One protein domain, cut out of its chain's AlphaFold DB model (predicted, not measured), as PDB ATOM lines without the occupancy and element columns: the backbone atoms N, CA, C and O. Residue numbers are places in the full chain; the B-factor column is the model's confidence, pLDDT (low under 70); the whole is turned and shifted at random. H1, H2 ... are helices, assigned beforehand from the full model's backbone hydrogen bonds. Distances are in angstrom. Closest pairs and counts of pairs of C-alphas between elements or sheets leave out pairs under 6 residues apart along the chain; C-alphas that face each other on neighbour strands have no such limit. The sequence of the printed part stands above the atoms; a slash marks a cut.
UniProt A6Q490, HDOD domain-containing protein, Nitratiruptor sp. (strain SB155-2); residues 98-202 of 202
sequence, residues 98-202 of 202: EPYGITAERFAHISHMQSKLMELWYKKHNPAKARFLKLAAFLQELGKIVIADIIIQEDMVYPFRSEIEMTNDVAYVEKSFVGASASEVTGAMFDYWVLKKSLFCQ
ATOM      1  N   GLU A  98     142.433 427.255 191.360       94.88
ATOM      2  CA  GLU A  98     143.735 426.777 191.816       94.88
ATOM      3  C   GLU A  98     144.848 427.852 191.793       94.88
ATOM      4  O   GLU A  98     145.588 427.886 192.780       94.88
ATOM      5  N   PRO A  99     144.909 428.819 190.841       96.38
ATOM      6  CA  PRO A  99     145.869 429.929 190.912       96.38
ATOM      7  C   PRO A  99     145.793 430.742 192.213       96.38
ATOM      8  O   PRO A  99     146.796 431.258 192.697       96.38
ATOM      9  N   TYR A 100     144.603 430.834 192.812       95.94
ATOM     10  CA  TYR A 100     144.369 431.497 194.098       95.94
ATOM     11  C   TYR A 100     144.387 430.522 195.289       95.94
ATOM     12  O   TYR A 100     144.032 430.904 196.405       95.94
ATOM     13  N   GLY A 101     144.758 429.257 195.075       94.94
ATOM     14  CA  GLY A 101     144.858 428.230 196.113       94.94
ATOM     15  C   GLY A 101     143.516 427.798 196.714       94.94
ATOM     16  O   GLY A 101     143.484 427.271 197.827       94.94
ATOM     17  N   ILE A 102     142.397 428.023 196.017       94.44
ATOM     18  CA  ILE A 102     141.046 427.709 196.506       94.44
ATOM     19  C   ILE A 102     140.242 426.942 195.460       94.44
ATOM     20  O   ILE A 102     140.448 427.091 194.263       94.44
ATOM     21  N   THR A 103     139.276 426.135 195.900       91.94
ATOM     22  CA  THR A 103     138.351 425.476 194.966       91.94
ATOM     23  C   THR A 103     137.292 426.459 194.466       91.94
ATOM     24  O   THR A 103     136.889 427.371 195.195       91.94
ATOM     25  N   ALA A 104     136.774 426.236 193.256       87.06
ATOM     26  CA  ALA A 104     135.670 427.026 192.702       87.06
ATOM     27  C   ALA A 104     134.424 427.023 193.614       87.06
ATOM     28  O   ALA A 104     133.799 428.063 193.824       87.06
ATOM     29  N   GLU A 105     134.105 425.882 194.236       85.25
ATOM     30  CA  GLU A 105     133.011 425.772 195.211       85.25
ATOM     31  C   GLU A 105     133.253 426.660 196.438       85.25
ATOM     32  O   GLU A 105     132.367 427.408 196.865       85.25
ATOM     33  N   ARG A 106     134.468 426.620 197.001       88.69
ATOM     34  CA  ARG A 106     134.818 427.434 198.167       88.69
ATOM     35  C   ARG A 106     134.798 428.918 197.827       88.69
ATOM     36  O   ARG A 106     134.312 429.708 198.636       88.69
ATOM     37  N   PHE A 107     135.291 429.285 196.650       90.31
ATOM     38  CA  PHE A 107     135.259 430.650 196.146       90.31
ATOM     39  C   PHE A 107     133.818 431.160 196.013       90.31
ATOM     40  O   PHE A 107     133.474 432.168 196.629       90.31
ATOM     41  N   ALA A 108     132.939 430.404 195.347       84.56
ATOM     42  CA  ALA A 108     131.522 430.747 195.220       84.56
ATOM     43  C   ALA A 108     130.827 430.882 196.589       84.56
ATOM     44  O   ALA A 108     130.028 431.798 196.804       84.56
ATOM     45  N   HIS A 109     131.159 430.004 197.541       84.38
ATOM     46  CA  HIS A 109     130.652 430.087 198.910       84.38
ATOM     47  C   HIS A 109     131.106 431.377 199.615       84.38
ATOM     48  O   HIS A 109     130.289 432.044 200.251       84.38
ATOM     49  N   ILE A 110     132.380 431.767 199.485       89.75
ATOM     50  CA  ILE A 110     132.899 433.028 200.039       89.75
ATOM     51  C   ILE A 110     132.182 434.230 199.412       89.75
ATOM     52  O   ILE A 110     131.693 435.079 200.159       89.75
ATOM     53  N   SER A 111     132.027 434.270 198.085       88.69
ATOM     54  CA  SER A 111     131.311 435.351 197.390       88.69
ATOM     55  C   SER A 111     129.861 435.481 197.864       88.69
ATOM     56  O   SER A 111     129.359 436.585 198.089       88.69
ATOM     57  N   HIS A 112     129.174 434.355 198.091       85.00
ATOM     58  CA  HIS A 112     127.815 434.366 198.630       85.00
ATOM     59  C   HIS A 112     127.770 434.874 200.079       85.00
ATOM     60  O   HIS A 112     126.908 435.682 200.429       85.00
ATOM     61  N   MET A 113     128.720 434.452 200.919       88.62
ATOM     62  CA  MET A 113     128.827 434.910 202.307       88.62
ATOM     63  C   MET A 113     129.118 436.410 202.398       88.62
ATOM     64  O   MET A 113     128.486 437.093 203.201       88.62
ATOM     65  N   GLN A 114     130.011 436.944 201.560       91.31
ATOM     66  CA  GLN A 114     130.290 438.384 201.473       91.31
ATOM     67  C   GLN A 114     129.038 439.171 201.071       91.31
ATOM     68  O   GLN A 114     128.666 440.143 201.731       91.31
ATOM     69  N   SER A 115     128.353 438.711 200.021       88.88
ATOM     70  CA  SER A 115     127.091 439.285 199.553       88.88
ATOM     71  C   SER A 115     126.048 439.319 200.672       88.88
ATOM     72  O   SER A 115     125.424 440.352 200.936       88.88
ATOM     73  N   LYS A 116     125.912 438.209 201.406       87.94
ATOM     74  CA  LYS A 116     124.951 438.102 202.499       87.94
ATOM     75  C   LYS A 116     125.309 438.965 203.698       87.94
ATOM     76  O   LYS A 116     124.426 439.601 204.273       87.94
ATOM     77  N   LEU A 117     126.585 439.002 204.065       92.94
ATOM     78  CA  LEU A 117     127.086 439.848 205.139       92.94
ATOM     79  C   LEU A 117     126.777 441.319 204.848       92.94
ATOM     80  O   LEU A 117     126.249 442.005 205.720       92.94
ATOM     81  N   MET A 118     127.034 441.774 203.618       92.38
ATOM     82  CA  MET A 118     126.728 443.136 203.181       92.38
ATOM     83  C   MET A 118     125.232 443.453 203.310       92.38
ATOM     84  O   MET A 118     124.863 444.498 203.851       92.38
ATOM     85  N   GLU A 119     124.368 442.529 202.877       89.38
ATOM     86  CA  GLU A 119     122.918 442.664 203.030       89.38
ATOM     87  C   GLU A 119     122.536 442.818 204.510       89.38
ATOM     88  O   GLU A 119     121.884 443.787 204.887       89.38
ATOM     89  N   LEU A 120     122.960 441.886 205.369       90.50
ATOM     90  CA  LEU A 120     122.576 441.858 206.783       90.50
ATOM     91  C   LEU A 120     123.107 443.060 207.565       90.50
ATOM     92  O   LEU A 120     122.398 443.598 208.418       90.50
ATOM     93  N   TRP A 121     124.335 443.483 207.268       93.25
ATOM     94  CA  TRP A 121     124.973 444.616 207.922       93.25
ATOM     95  C   TRP A 121     124.268 445.927 207.576       93.25
ATOM     96  O   TRP A 121     123.876 446.680 208.469       93.25
ATOM     97  N   TYR A 122     124.039 446.184 206.286       93.62
ATOM     98  CA  TYR A 122     123.553 447.487 205.840       93.62
ATOM     99  C   TYR A 122     122.025 447.616 205.844       93.62
ATOM    100  O   TYR A 122     121.494 448.730 205.888       93.62
ATOM    101  N   LYS A 123     121.286 446.498 205.854       90.50
ATOM    102  CA  LYS A 123     119.812 446.494 205.816       90.50
ATOM    103  C   LYS A 123     119.175 447.275 206.962       90.50
ATOM    104  O   LYS A 123     118.129 447.877 206.752       90.50
ATOM    105  N   LYS A 124     119.800 447.314 208.145       90.81
ATOM    106  CA  LYS A 124     119.306 448.107 209.288       90.81
ATOM    107  C   LYS A 124     119.382 449.621 209.053       90.81
ATOM    108  O   LYS A 124     118.630 450.355 209.679       90.81
ATOM    109  N   HIS A 125     120.271 450.071 208.169       93.44
ATOM    110  CA  HIS A 125     120.455 451.485 207.848       93.44
ATOM    111  C   HIS A 125     119.635 451.902 206.631       93.44
ATOM    112  O   HIS A 125     118.930 452.905 206.674       93.44
ATOM    113  N   ASN A 126     119.721 451.141 205.539       91.25
ATOM    114  CA  ASN A 126     118.958 451.417 204.328       91.25
ATOM    115  C   ASN A 126     118.669 450.106 203.575       91.25
ATOM    116  O   ASN A 126     119.531 449.617 202.837       91.25
ATOM    117  N   PRO A 127     117.459 449.534 203.730       84.81
ATOM    118  CA  PRO A 127     117.074 448.282 203.082       84.81
ATOM    119  C   PRO A 127     117.147 448.328 201.554       84.81
ATOM    120  O   PRO A 127     117.522 447.339 200.929       84.81
ATOM    121  N   ALA A 128     116.803 449.468 200.942       79.50
ATOM    122  CA  ALA A 128     116.847 449.619 199.492       79.50
ATOM    123  C   ALA A 128     118.292 449.569 198.987       79.50
ATOM    124  O   ALA A 128     118.611 448.765 198.115       79.50
ATOM    125  N   LYS A 129     119.184 450.343 199.611       82.19
ATOM    126  CA  LYS A 129     120.613 450.376 199.279       82.19
ATOM    127  C   LYS A 129     121.334 449.065 199.605       82.19
ATOM    128  O   LYS A 129     122.210 448.655 198.851       82.19
ATOM    129  N   ALA A 130     120.930 448.364 200.664       85.62
ATOM    130  CA  ALA A 130     121.487 447.060 201.026       85.62
ATOM    131  C   ALA A 130     121.298 446.004 199.925       85.62
ATOM    132  O   ALA A 130     122.206 445.211 199.690       85.62
ATOM    133  N   ARG A 131     120.159 446.021 199.213       76.06
ATOM    134  CA  ARG A 131     119.919 445.117 198.071       76.06
ATOM    135  C   ARG A 131     120.908 445.358 196.929       76.06
ATOM    136  O   ARG A 131     121.451 444.402 196.388       76.06
ATOM    137  N   PHE A 132     121.213 446.619 196.626       77.50
ATOM    138  CA  PHE A 132     122.216 446.965 195.614       77.50
ATOM    139  C   PHE A 132     123.635 446.581 196.057       77.50
ATOM    140  O   PHE A 132     124.381 445.954 195.306       77.50
ATOM    141  N   LEU A 133     124.002 446.898 197.303       84.25
ATOM    142  CA  LEU A 133     125.327 446.589 197.844       84.25
ATOM    143  C   LEU A 133     125.589 445.082 197.941       84.25
ATOM    144  O   LEU A 133     126.708 444.645 197.696       84.25
ATOM    145  N   LYS A 134     124.565 444.278 198.248       86.31
ATOM    146  CA  LYS A 134     124.627 442.811 198.219       86.31
ATOM    147  C   LYS A 134     125.076 442.296 196.851       86.31
ATOM    148  O   LYS A 134     125.961 441.443 196.785       86.31
ATOM    149  N   LEU A 135     124.471 442.797 195.773       82.25
ATOM    150  CA  LEU A 135     124.832 442.398 194.415       82.25
ATOM    151  C   LEU A 135     126.249 442.872 194.074       82.25
ATOM    152  O   LEU A 135     127.058 442.067 193.629       82.25
ATOM    153  N   ALA A 136     126.595 444.128 194.371       83.50
ATOM    154  CA  ALA A 136     127.952 444.645 194.168       83.50
ATOM    155  C   ALA A 136     129.018 443.800 194.892       83.50
ATOM    156  O   ALA A 136     130.032 443.438 194.301       83.50
ATOM    157  N   ALA A 137     128.750 443.421 196.144       88.50
ATOM    158  CA  ALA A 137     129.639 442.592 196.952       88.50
ATOM    159  C   ALA A 137     129.792 441.158 196.420       88.50
ATOM    160  O   ALA A 137     130.817 440.533 196.668       88.50
ATOM    161  N   PHE A 138     128.802 440.633 195.693       86.12
ATOM    162  CA  PHE A 138     128.939 439.361 194.984       86.12
ATOM    163  C   PHE A 138     129.785 439.523 193.715       86.12
ATOM    164  O   PHE A 138     130.678 438.726 193.444       86.12
ATOM    165  N   LEU A 139     129.503 440.570 192.940       83.31
ATOM    166  CA  LEU A 139     130.106 440.789 191.630       83.31
ATOM    167  C   LEU A 139     131.571 441.233 191.692       83.31
ATOM    168  O   LEU A 139     132.305 440.998 190.739       83.31
ATOM    169  N   GLN A 140     132.015 441.851 192.791       86.44
ATOM    170  CA  GLN A 140     133.393 442.338 192.939       86.44
ATOM    171  C   GLN A 140     134.463 441.248 192.738       86.44
ATOM    172  O   GLN A 140     135.576 441.556 192.318       86.44
ATOM    173  N   GLU A 141     134.119 439.984 193.000       85.81
ATOM    174  CA  GLU A 141     135.033 438.841 192.915       85.81
ATOM    175  C   GLU A 141     135.266 438.353 191.467       85.81
ATOM    176  O   GLU A 141     136.176 437.566 191.218       85.81
ATOM    177  N   LEU A 142     134.497 438.846 190.487       85.19
ATOM    178  CA  LEU A 142     134.557 438.397 189.089       85.19
ATOM    179  C   LEU A 142     135.931 438.544 188.431       85.19
ATOM    180  O   LEU A 142     136.332 437.686 187.650       85.19
ATOM    181  N   GLY A 143     136.669 439.602 188.755       89.56
ATOM    182  CA  GLY A 143     137.985 439.850 188.181       89.56
ATOM    183  C   GLY A 143     138.984 438.738 188.484       89.56
ATOM    184  O   GLY A 143     139.778 438.397 187.613       89.56
ATOM    185  N   LYS A 144     138.891 438.096 189.657       92.50
ATOM    186  CA  LYS A 144     139.758 436.961 190.006       92.50
ATOM    187  C   LYS A 144     139.514 435.754 189.111       92.50
ATOM    188  O   LYS A 144     140.456 435.051 188.781       92.50
ATOM    189  N   ILE A 145     138.273 435.540 188.675       90.00
ATOM    190  CA  ILE A 145     137.930 434.460 187.742       90.00
ATOM    191  C   ILE A 145     138.660 434.668 186.409       90.00
ATOM    192  O   ILE A 145     139.261 433.744 185.871       90.00
ATOM    193  N   VAL A 146     138.630 435.897 185.886       88.50
ATOM    194  CA  VAL A 146     139.298 436.238 184.621       88.50
ATOM    195  C   VAL A 146     140.814 436.132 184.755       88.50
ATOM    196  O   VAL A 146     141.466 435.613 183.854       88.50
ATOM    197  N   ILE A 147     141.375 436.598 185.872       92.44
ATOM    198  CA  ILE A 147     142.810 436.475 186.144       92.44
ATOM    199  C   ILE A 147     143.206 435.001 186.237       92.44
ATOM    200  O   ILE A 147     144.161 434.605 185.578       92.44
ATOM    201  N   ALA A 148     142.457 434.177 186.972       93.06
ATOM    202  CA  ALA A 148     142.726 432.746 187.089       93.06
ATOM    203  C   ALA A 148     142.732 432.052 185.716       93.06
ATOM    204  O   ALA A 148     143.672 431.323 185.411       93.06
ATOM    205  N   ASP A 149     141.748 432.339 184.858       88.94
ATOM    206  CA  ASP A 149     141.706 431.815 183.486       88.94
ATOM    207  C   ASP A 149     142.936 432.234 182.663       88.94
ATOM    208  O   ASP A 149     143.536 431.396 181.996       88.94
ATOM    209  N   ILE A 150     143.364 433.500 182.742       89.56
ATOM    210  CA  ILE A 150     144.580 433.971 182.053       89.56
ATOM    211  C   ILE A 150     145.813 433.211 182.555       89.56
ATOM    212  O   ILE A 150     146.566 432.676 181.746       89.56
ATOM    213  N   ILE A 151     145.988 433.110 183.874       94.00
ATOM    214  CA  ILE A 151     147.130 432.426 184.491       94.00
ATOM    215  C   ILE A 151     147.189 430.946 184.091       94.00
ATOM    216  O   ILE A 151     148.269 430.438 183.790       94.00
ATOM    217  N   ILE A 152     146.042 430.262 184.049       92.31
ATOM    218  CA  ILE A 152     145.951 428.861 183.613       92.31
ATOM    219  C   ILE A 152     146.355 428.724 182.145       92.31
ATOM    220  O   ILE A 152     147.102 427.817 181.793       92.31
ATOM    221  N   GLN A 153     145.878 429.617 181.278       88.69
ATOM    222  CA  GLN A 153     146.167 429.525 179.848       88.69
ATOM    223  C   GLN A 153     147.593 429.903 179.470       88.69
ATOM    224  O   GLN A 153     148.100 429.412 178.463       88.69
ATOM    225  N   GLU A 154     148.230 430.755 180.264       91.88
ATOM    226  CA  GLU A 154     149.638 431.109 180.096       91.88
ATOM    227  C   GLU A 154     150.589 430.110 180.779       91.88
ATOM    228  O   GLU A 154     151.799 430.298 180.708       91.88
ATOM    229  N   ASP A 155     150.069 429.040 181.400       94.94
ATOM    230  CA  ASP A 155     150.846 428.038 182.149       94.94
ATOM    231  C   ASP A 155     151.668 428.659 183.305       94.94
ATOM    232  O   ASP A 155     152.754 428.210 183.665       94.94
ATOM    233  N   MET A 156     151.131 429.725 183.915       96.50
ATOM    234  CA  MET A 156     151.780 430.523 184.971       96.50
ATOM    235  C   MET A 156     151.238 430.226 186.374       96.50
ATOM    236  O   MET A 156     151.469 430.980 187.321       96.50
ATOM    237  N   VAL A 157     150.524 429.114 186.521       96.94
ATOM    238  CA  VAL A 157     149.868 428.686 187.760       96.94
ATOM    239  C   VAL A 157     150.825 428.663 188.952       96.94
ATOM    240  O   VAL A 157     150.601 429.348 189.949       96.94
ATOM    241  N   TYR A 158     151.914 427.899 188.838       97.38
ATOM    242  CA  TYR A 158     152.880 427.729 189.921       97.38
ATOM    243  C   TYR A 158     153.540 429.051 190.357       97.38
ATOM    244  O   TYR A 158     153.486 429.357 191.553       97.38
ATOM    245  N   PRO A 159     154.137 429.859 189.451       97.44
ATOM    246  CA  PRO A 159     154.764 431.115 189.858       97.44
ATOM    247  C   PRO A 159     153.757 432.114 190.444       97.44
ATOM    248  O   PRO A 159     154.066 432.746 191.452       97.44
ATOM    249  N   PHE A 160     152.545 432.214 189.886       97.88
ATOM    250  CA  PHE A 160     151.504 433.095 190.423       97.88
ATOM    251  C   PHE A 160     151.091 432.680 191.836       97.88
ATOM    252  O   PHE A 160     151.112 433.489 192.764       97.88
ATOM    253  N   ARG A 161     150.774 431.395 192.024       97.25
ATOM    254  CA  ARG A 161     150.330 430.859 193.311       97.25
ATOM    255  C   ARG A 161     151.390 431.024 194.398       97.25
ATOM    256  O   ARG A 161     151.057 431.416 195.515       97.25
ATOM    257  N   SER A 162     152.658 430.775 194.073       97.06
ATOM    258  CA  SER A 162     153.760 430.959 195.020       97.06
ATOM    259  C   SER A 162     153.858 432.405 195.517       97.06
ATOM    260  O   SER A 162     154.136 432.617 196.695       97.06
ATOM    261  N   GLU A 163     153.630 433.403 194.659       97.44
ATOM    262  CA  GLU A 163     153.622 434.810 195.085       97.44
ATOM    263  C   GLU A 163     152.371 435.163 195.899       97.44
ATOM    264  O   GLU A 163     152.477 435.865 196.907       97.44
ATOM    265  N   ILE A 164     151.201 434.631 195.524       96.56
ATOM    266  CA  ILE A 164     149.951 434.801 196.282       96.56
ATOM    267  C   ILE A 164     150.077 434.258 197.713       96.56
ATOM    268  O   ILE A 164     149.587 434.887 198.649       96.56
ATOM    269  N   GLU A 165     150.748 433.123 197.909       94.81
ATOM    270  CA  GLU A 165     150.932 432.513 199.235       94.81
ATOM    271  C   GLU A 165     151.913 433.295 200.132       94.81
ATOM    272  O   GLU A 165     151.848 433.184 201.357       94.81
ATOM    273  N   MET A 166     152.807 434.102 199.548       93.69
ATOM    274  CA  MET A 166     153.838 434.857 200.278       93.69
ATOM    275  C   MET A 166     153.524 436.352 200.439       93.69
ATOM    276  O   MET A 166     154.213 437.047 201.192       93.69
ATOM    277  N   THR A 167     152.515 436.869 199.735       94.06
ATOM    278  CA  THR A 167     152.184 438.299 199.721       94.06
ATOM    279  C   THR A 167     151.160 438.691 200.791       94.06
ATOM    280  O   THR A 167     150.293 437.915 201.179       94.06
ATOM    281  N   ASN A 168     151.208 439.957 201.214       93.19
ATOM    282  CA  ASN A 168     150.098 440.624 201.911       93.19
ATOM    283  C   ASN A 168     149.297 441.552 200.978       93.19
ATOM    284  O   ASN A 168     148.286 442.118 201.386       93.19
ATOM    285  N   ASP A 169     149.755 441.719 199.736       95.81
ATOM    286  CA  ASP A 169     149.142 442.557 198.712       95.81
ATOM    287  C   ASP A 169     148.885 441.719 197.455       95.81
ATOM    288  O   ASP A 169     149.735 441.569 196.573       95.81
ATOM    289  N   VAL A 170     147.687 441.137 197.399       95.62
ATOM    290  CA  VAL A 170     147.222 440.342 196.255       95.62
ATOM    291  C   VAL A 170     147.114 441.205 194.997       95.62
ATOM    292  O   VAL A 170     147.446 440.740 193.911       95.62
ATOM    293  N   ALA A 171     146.712 442.473 195.127       95.94
ATOM    294  CA  ALA A 171     146.539 443.362 193.982       95.94
ATOM    295  C   ALA A 171     147.877 443.689 193.307       95.94
ATOM    296  O   ALA A 171     147.923 443.857 192.088       95.94
ATOM    297  N   TYR A 172     148.964 443.767 194.079       96.44
ATOM    298  CA  TYR A 172     150.312 443.897 193.530       96.44
ATOM    299  C   TYR A 172     150.706 442.678 192.684       96.44
ATOM    300  O   TYR A 172     151.168 442.860 191.558       96.44
ATOM    301  N   VAL A 173     150.474 441.460 193.186       97.19
ATOM    302  CA  VAL A 173     150.777 440.212 192.457       97.19
ATOM    303  C   VAL A 173     149.924 440.096 191.192       97.19
ATOM    304  O   VAL A 173     150.427 439.835 190.107       97.19
ATOM    305  N   GLU A 174     148.629 440.388 191.272       96.06
ATOM    306  CA  GLU A 174     147.764 440.433 190.086       96.06
ATOM    307  C   GLU A 174     148.321 441.393 189.020       96.06
ATOM    308  O   GLU A 174     148.438 441.046 187.842       96.06
ATOM    309  N   LYS A 175     148.761 442.585 189.436       95.12
ATOM    310  CA  LYS A 175     149.353 443.577 188.532       95.12
ATOM    311  C   LYS A 175     150.694 443.144 187.947       95.12
ATOM    312  O   LYS A 175     150.941 443.477 186.789       95.12
ATOM    313  N   SER A 176     151.543 442.437 188.692       95.00
ATOM    314  CA  SER A 176     152.842 441.981 188.181       95.00
ATOM    315  C   SER A 176     152.694 440.909 187.098       95.00
ATOM    316  O   SER A 176     153.461 440.930 186.137       95.00
ATOM    317  N   PHE A 177     151.679 440.043 187.193       94.00
ATOM    318  CA  PHE A 177     151.436 438.985 186.206       94.00
ATOM    319  C   PHE A 177     150.578 439.446 185.026       94.00
ATOM    320  O   PHE A 177     150.960 439.253 183.876       94.00
ATOM    321  N   VAL A 178     149.427 440.082 185.278       91.25
ATOM    322  CA  VAL A 178     148.445 440.383 184.214       91.25
ATOM    323  C   VAL A 178     148.313 441.875 183.889       91.25
ATOM    324  O   VAL A 178     147.637 442.254 182.930       91.25
ATOM    325  N   GLY A 179     148.974 442.755 184.648       90.94
ATOM    326  CA  GLY A 179     148.975 444.204 184.412       90.94
ATOM    327  C   GLY A 179     147.748 444.963 184.938       90.94
ATOM    328  O   GLY A 179     147.616 446.154 184.641       90.94
ATOM    329  N   ALA A 180     146.861 444.305 185.689       92.31
ATOM    330  CA  ALA A 180     145.687 444.896 186.337       92.31
ATOM    331  C   ALA A 180     145.314 444.111 187.605       92.31
ATOM    332  O   ALA A 180     145.561 442.911 187.674       92.31
ATOM    333  N   SER A 181     144.699 444.763 188.594       94.44
ATOM    334  CA  SER A 181     144.120 444.052 189.745       94.44
ATOM    335  C   SER A 181     142.735 443.495 189.431       94.44
ATOM    336  O   SER A 181     142.030 444.012 188.561       94.44
ATOM    337  N   ALA A 182     142.277 442.507 190.198       92.38
ATOM    338  CA  ALA A 182     140.937 441.943 190.067       92.38
ATOM    339  C   ALA A 182     139.845 443.023 190.130       92.38
ATOM    340  O   ALA A 182     138.882 442.966 189.375       92.38
ATOM    341  N   SER A 183     140.001 444.051 190.969       91.25
ATOM    342  CA  SER A 183     139.046 445.166 191.032       91.25
ATOM    343  C   SER A 183     138.995 445.980 189.734       91.25
ATOM    344  O   SER A 183     137.911 446.363 189.296       91.25
ATOM    345  N   GLU A 184     140.147 446.230 189.104       90.19
ATOM    346  CA  GLU A 184     140.229 446.922 187.810       90.19
ATOM    347  C   GLU A 184     139.610 446.064 186.695       90.19
ATOM    348  O   GLU A 184     138.851 446.577 185.871       90.19
ATOM    349  N   VAL A 185     139.861 444.748 186.715       89.00
ATOM    350  CA  VAL A 185     139.258 443.789 185.777       89.00
ATOM    351  C   VAL A 185     137.737 443.742 185.938       89.00
ATOM    352  O   VAL A 185     137.020 443.884 184.949       89.00
ATOM    353  N   THR A 186     137.228 443.620 187.167       87.44
ATOM    354  CA  THR A 186     135.782 443.642 187.438       87.44
ATOM    355  C   THR A 186     135.140 444.941 186.944       87.44
ATOM    356  O   THR A 186     134.073 444.904 186.332       87.44
ATOM    357  N   GLY A 187     135.788 446.090 187.163       84.81
ATOM    358  CA  GLY A 187     135.304 447.376 186.657       84.81
ATOM    359  C   GLY A 187     135.160 447.382 185.133       84.81
ATOM    360  O   GLY A 187     134.099 447.726 184.613       84.81
ATOM    361  N   ALA A 188     136.182 446.903 184.419       83.06
ATOM    362  CA  ALA A 188     136.143 446.789 182.962       83.06
ATOM    363  C   ALA A 188     135.067 445.801 182.463       83.06
ATOM    364  O   ALA A 188     134.457 446.027 181.415       83.06
ATOM    365  N   MET A 189     134.791 444.725 183.207       80.00
ATOM    366  CA  MET A 189     133.704 443.791 182.887       80.00
ATOM    367  C   MET A 189     132.322 444.440 183.009       80.00
ATOM    368  O   MET A 189     131.454 444.181 182.177       80.00
ATOM    369  N   PHE A 190     132.104 445.295 184.011       77.44
ATOM    370  CA  PHE A 190     130.830 446.005 184.160       77.44
ATOM    371  C   PHE A 190     130.568 446.975 183.012       77.44
ATOM    372  O   PHE A 190     129.443 447.024 182.510       77.44
ATOM    373  N   ASP A 191     131.606 447.683 182.562       74.94
ATOM    374  CA  ASP A 191     131.519 448.537 181.377       74.94
ATOM    375  C   ASP A 191     131.187 447.708 180.123       74.94
ATOM    376  O   ASP A 191     130.347 448.112 179.317       74.94
ATOM    377  N   TYR A 192     131.792 446.523 179.974       72.81
ATOM    378  CA  TYR A 192     131.561 445.633 178.832       72.81
ATOM    379  C   TYR A 192     130.152 445.030 178.797       72.81
ATOM    380  O   TYR A 192     129.507 445.030 177.750       72.81
ATOM    381  N   TRP A 193     129.645 444.535 179.926       68.31
ATOM    382  CA  TRP A 193     128.304 443.950 179.998       68.31
ATOM    383  C   TRP A 193     127.178 444.984 180.007       68.31
ATOM    384  O   TRP A 193     126.017 444.609 180.144       68.31
ATOM    385  N   VAL A 194     127.501 446.275 179.852       58.47
ATOM    386  CA  VAL A 194     126.529 447.377 179.891       58.47
ATOM    387  C   VAL A 194     125.642 447.254 181.132       58.47
ATOM    388  O   VAL A 194     124.445 447.554 181.112       58.47
ATOM    389  N   LEU A 195     126.233 446.808 182.245       60.25
ATOM    390  CA  LEU A 195     125.594 446.868 183.545       60.25
ATOM    391  C   LEU A 195     125.532 448.352 183.891       60.25
ATOM    392  O   LEU A 195     126.464 448.918 184.458       60.25
ATOM    393  N   LYS A 196     124.463 449.011 183.420       49.84
ATOM    394  CA  LYS A 196     124.270 450.458 183.524       49.84
ATOM    395  C   LYS A 196     124.611 450.904 184.942       49.84
ATOM    396  O   LYS A 196     124.250 450.232 185.908       49.84
ATOM    397  N   LYS A 197     125.179 452.109 185.080       48.06
ATOM    398  CA  LYS A 197     125.390 452.778 186.380       48.06
ATOM    399  C   LYS A 197     124.151 452.738 187.289       48.06
ATOM    400  O   LYS A 197     124.309 452.754 188.502       48.06
ATOM    401  N   SER A 198     122.947 452.597 186.726       44.47
ATOM    402  CA  SER A 198     121.687 452.376 187.450       44.47
ATOM    403  C   SER A 198     121.635 451.113 188.329       44.47
ATOM    404  O   SER A 198     120.703 450.980 189.113       44.47
ATOM    405  N   LEU A 199     122.584 450.175 188.211       49.78
ATOM    406  CA  LEU A 199     122.741 449.045 189.141       49.78
ATOM    407  C   LEU A 199     123.387 449.447 190.476       49.78
ATOM    408  O   LEU A 199     123.147 448.783 191.482       49.78
ATOM    409  N   PHE A 200     124.192 450.515 190.497       47.88
ATOM    410  CA  PHE A 200     125.044 450.862 191.646       47.88
ATOM    411  C   PHE A 200     124.927 452.322 192.106       47.88
ATOM    412  O   PHE A 200     125.293 452.636 193.240       47.88
ATOM    413  N   CYS A 201     124.400 453.208 191.263       34.44
ATOM    414  CA  CYS A 201     124.165 454.613 191.567       34.44
ATOM    415  C   CYS A 201     122.683 454.942 191.344       34.44
ATOM    416  O   CYS A 201     122.227 455.027 190.203       34.44
ATOM    417  N   GLN A 202     121.965 455.120 192.454       36.22
ATOM    418  CA  GLN A 202     120.775 455.963 192.555       36.22
ATOM    419  C   GLN A 202     121.143 457.180 193.396       36.22
ATOM    420  O   GLN A 202     121.847 456.976 194.417       36.22
TER     421      GLN A 202
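What this domain is: This is residues 98 to 202 of the 202 residues of the protein "HDOD domain-containing protein" of Nitratiruptor sp. (strain SB155-2) (UniProt A6Q490). A long helical hairpin, H1 and H2, makes one end of an elongated body; H3 carries on in nearly the direction of H2, and a shorter hairpin, H4 and H5, folds back at the far end. H6 crosses H3 near the start of H3, and residues 191 to 197, of which 191 and 192 belong to H6, stand free. The printed part has 105 residues, with six named helices in the order H1 to H6 and no named strand: all helix, its packing part aligned, part crossed. It is only just compact, close to loose, with a radius of gyration of the C-alphas of 15.3 A and spans of 44 by 26 by 23 A.

How they stand to each other: Start at H1, residues 104 to 122, which touches H2, residues 127 to 139, opposite ways at a shallow tilt of 20 degrees; their closest C-alphas, Ser 115 and Lys 134, are 4.5 A apart. H2 and H3, residues 142 to 153, meet only through their link. With residues 142 to 147 alone, H3 touches H6, residues 182 to 192, about perpendicular at 76 degrees, closest at C-alphas Gly 143 and Ala 182, 4.1 A. H4, residues 157 to 166, touches H5, residues 170 to 178, opposite ways at a shallow tilt of 24 degrees, closest at C-alphas Ile 164 and Val 170, 6.2 A. Every O i to N i+4 pair is within hydrogen-bond range in H1, H3, H4, H5 and H6, and 8 of 9 in H2.

Where its parts are: Find C-alpha 104 at (135.670, 427.026, 192.702); from there H1 runs 27.2 A. H2 spans 18.9 A, H3 17.3 A, H4 14.5 A and H5 12.1 A. H6 runs 15.1 A to C-alpha 192 at (131.561, 445.633, 178.832).

The domain as a whole: Look for the farthest C-alphas at Lys 124 and Asp 155, 46.2 A apart. The printed part has no cut, and its five links between helices are tight. The model's pLDDT is under 70 at residues 193 to 202.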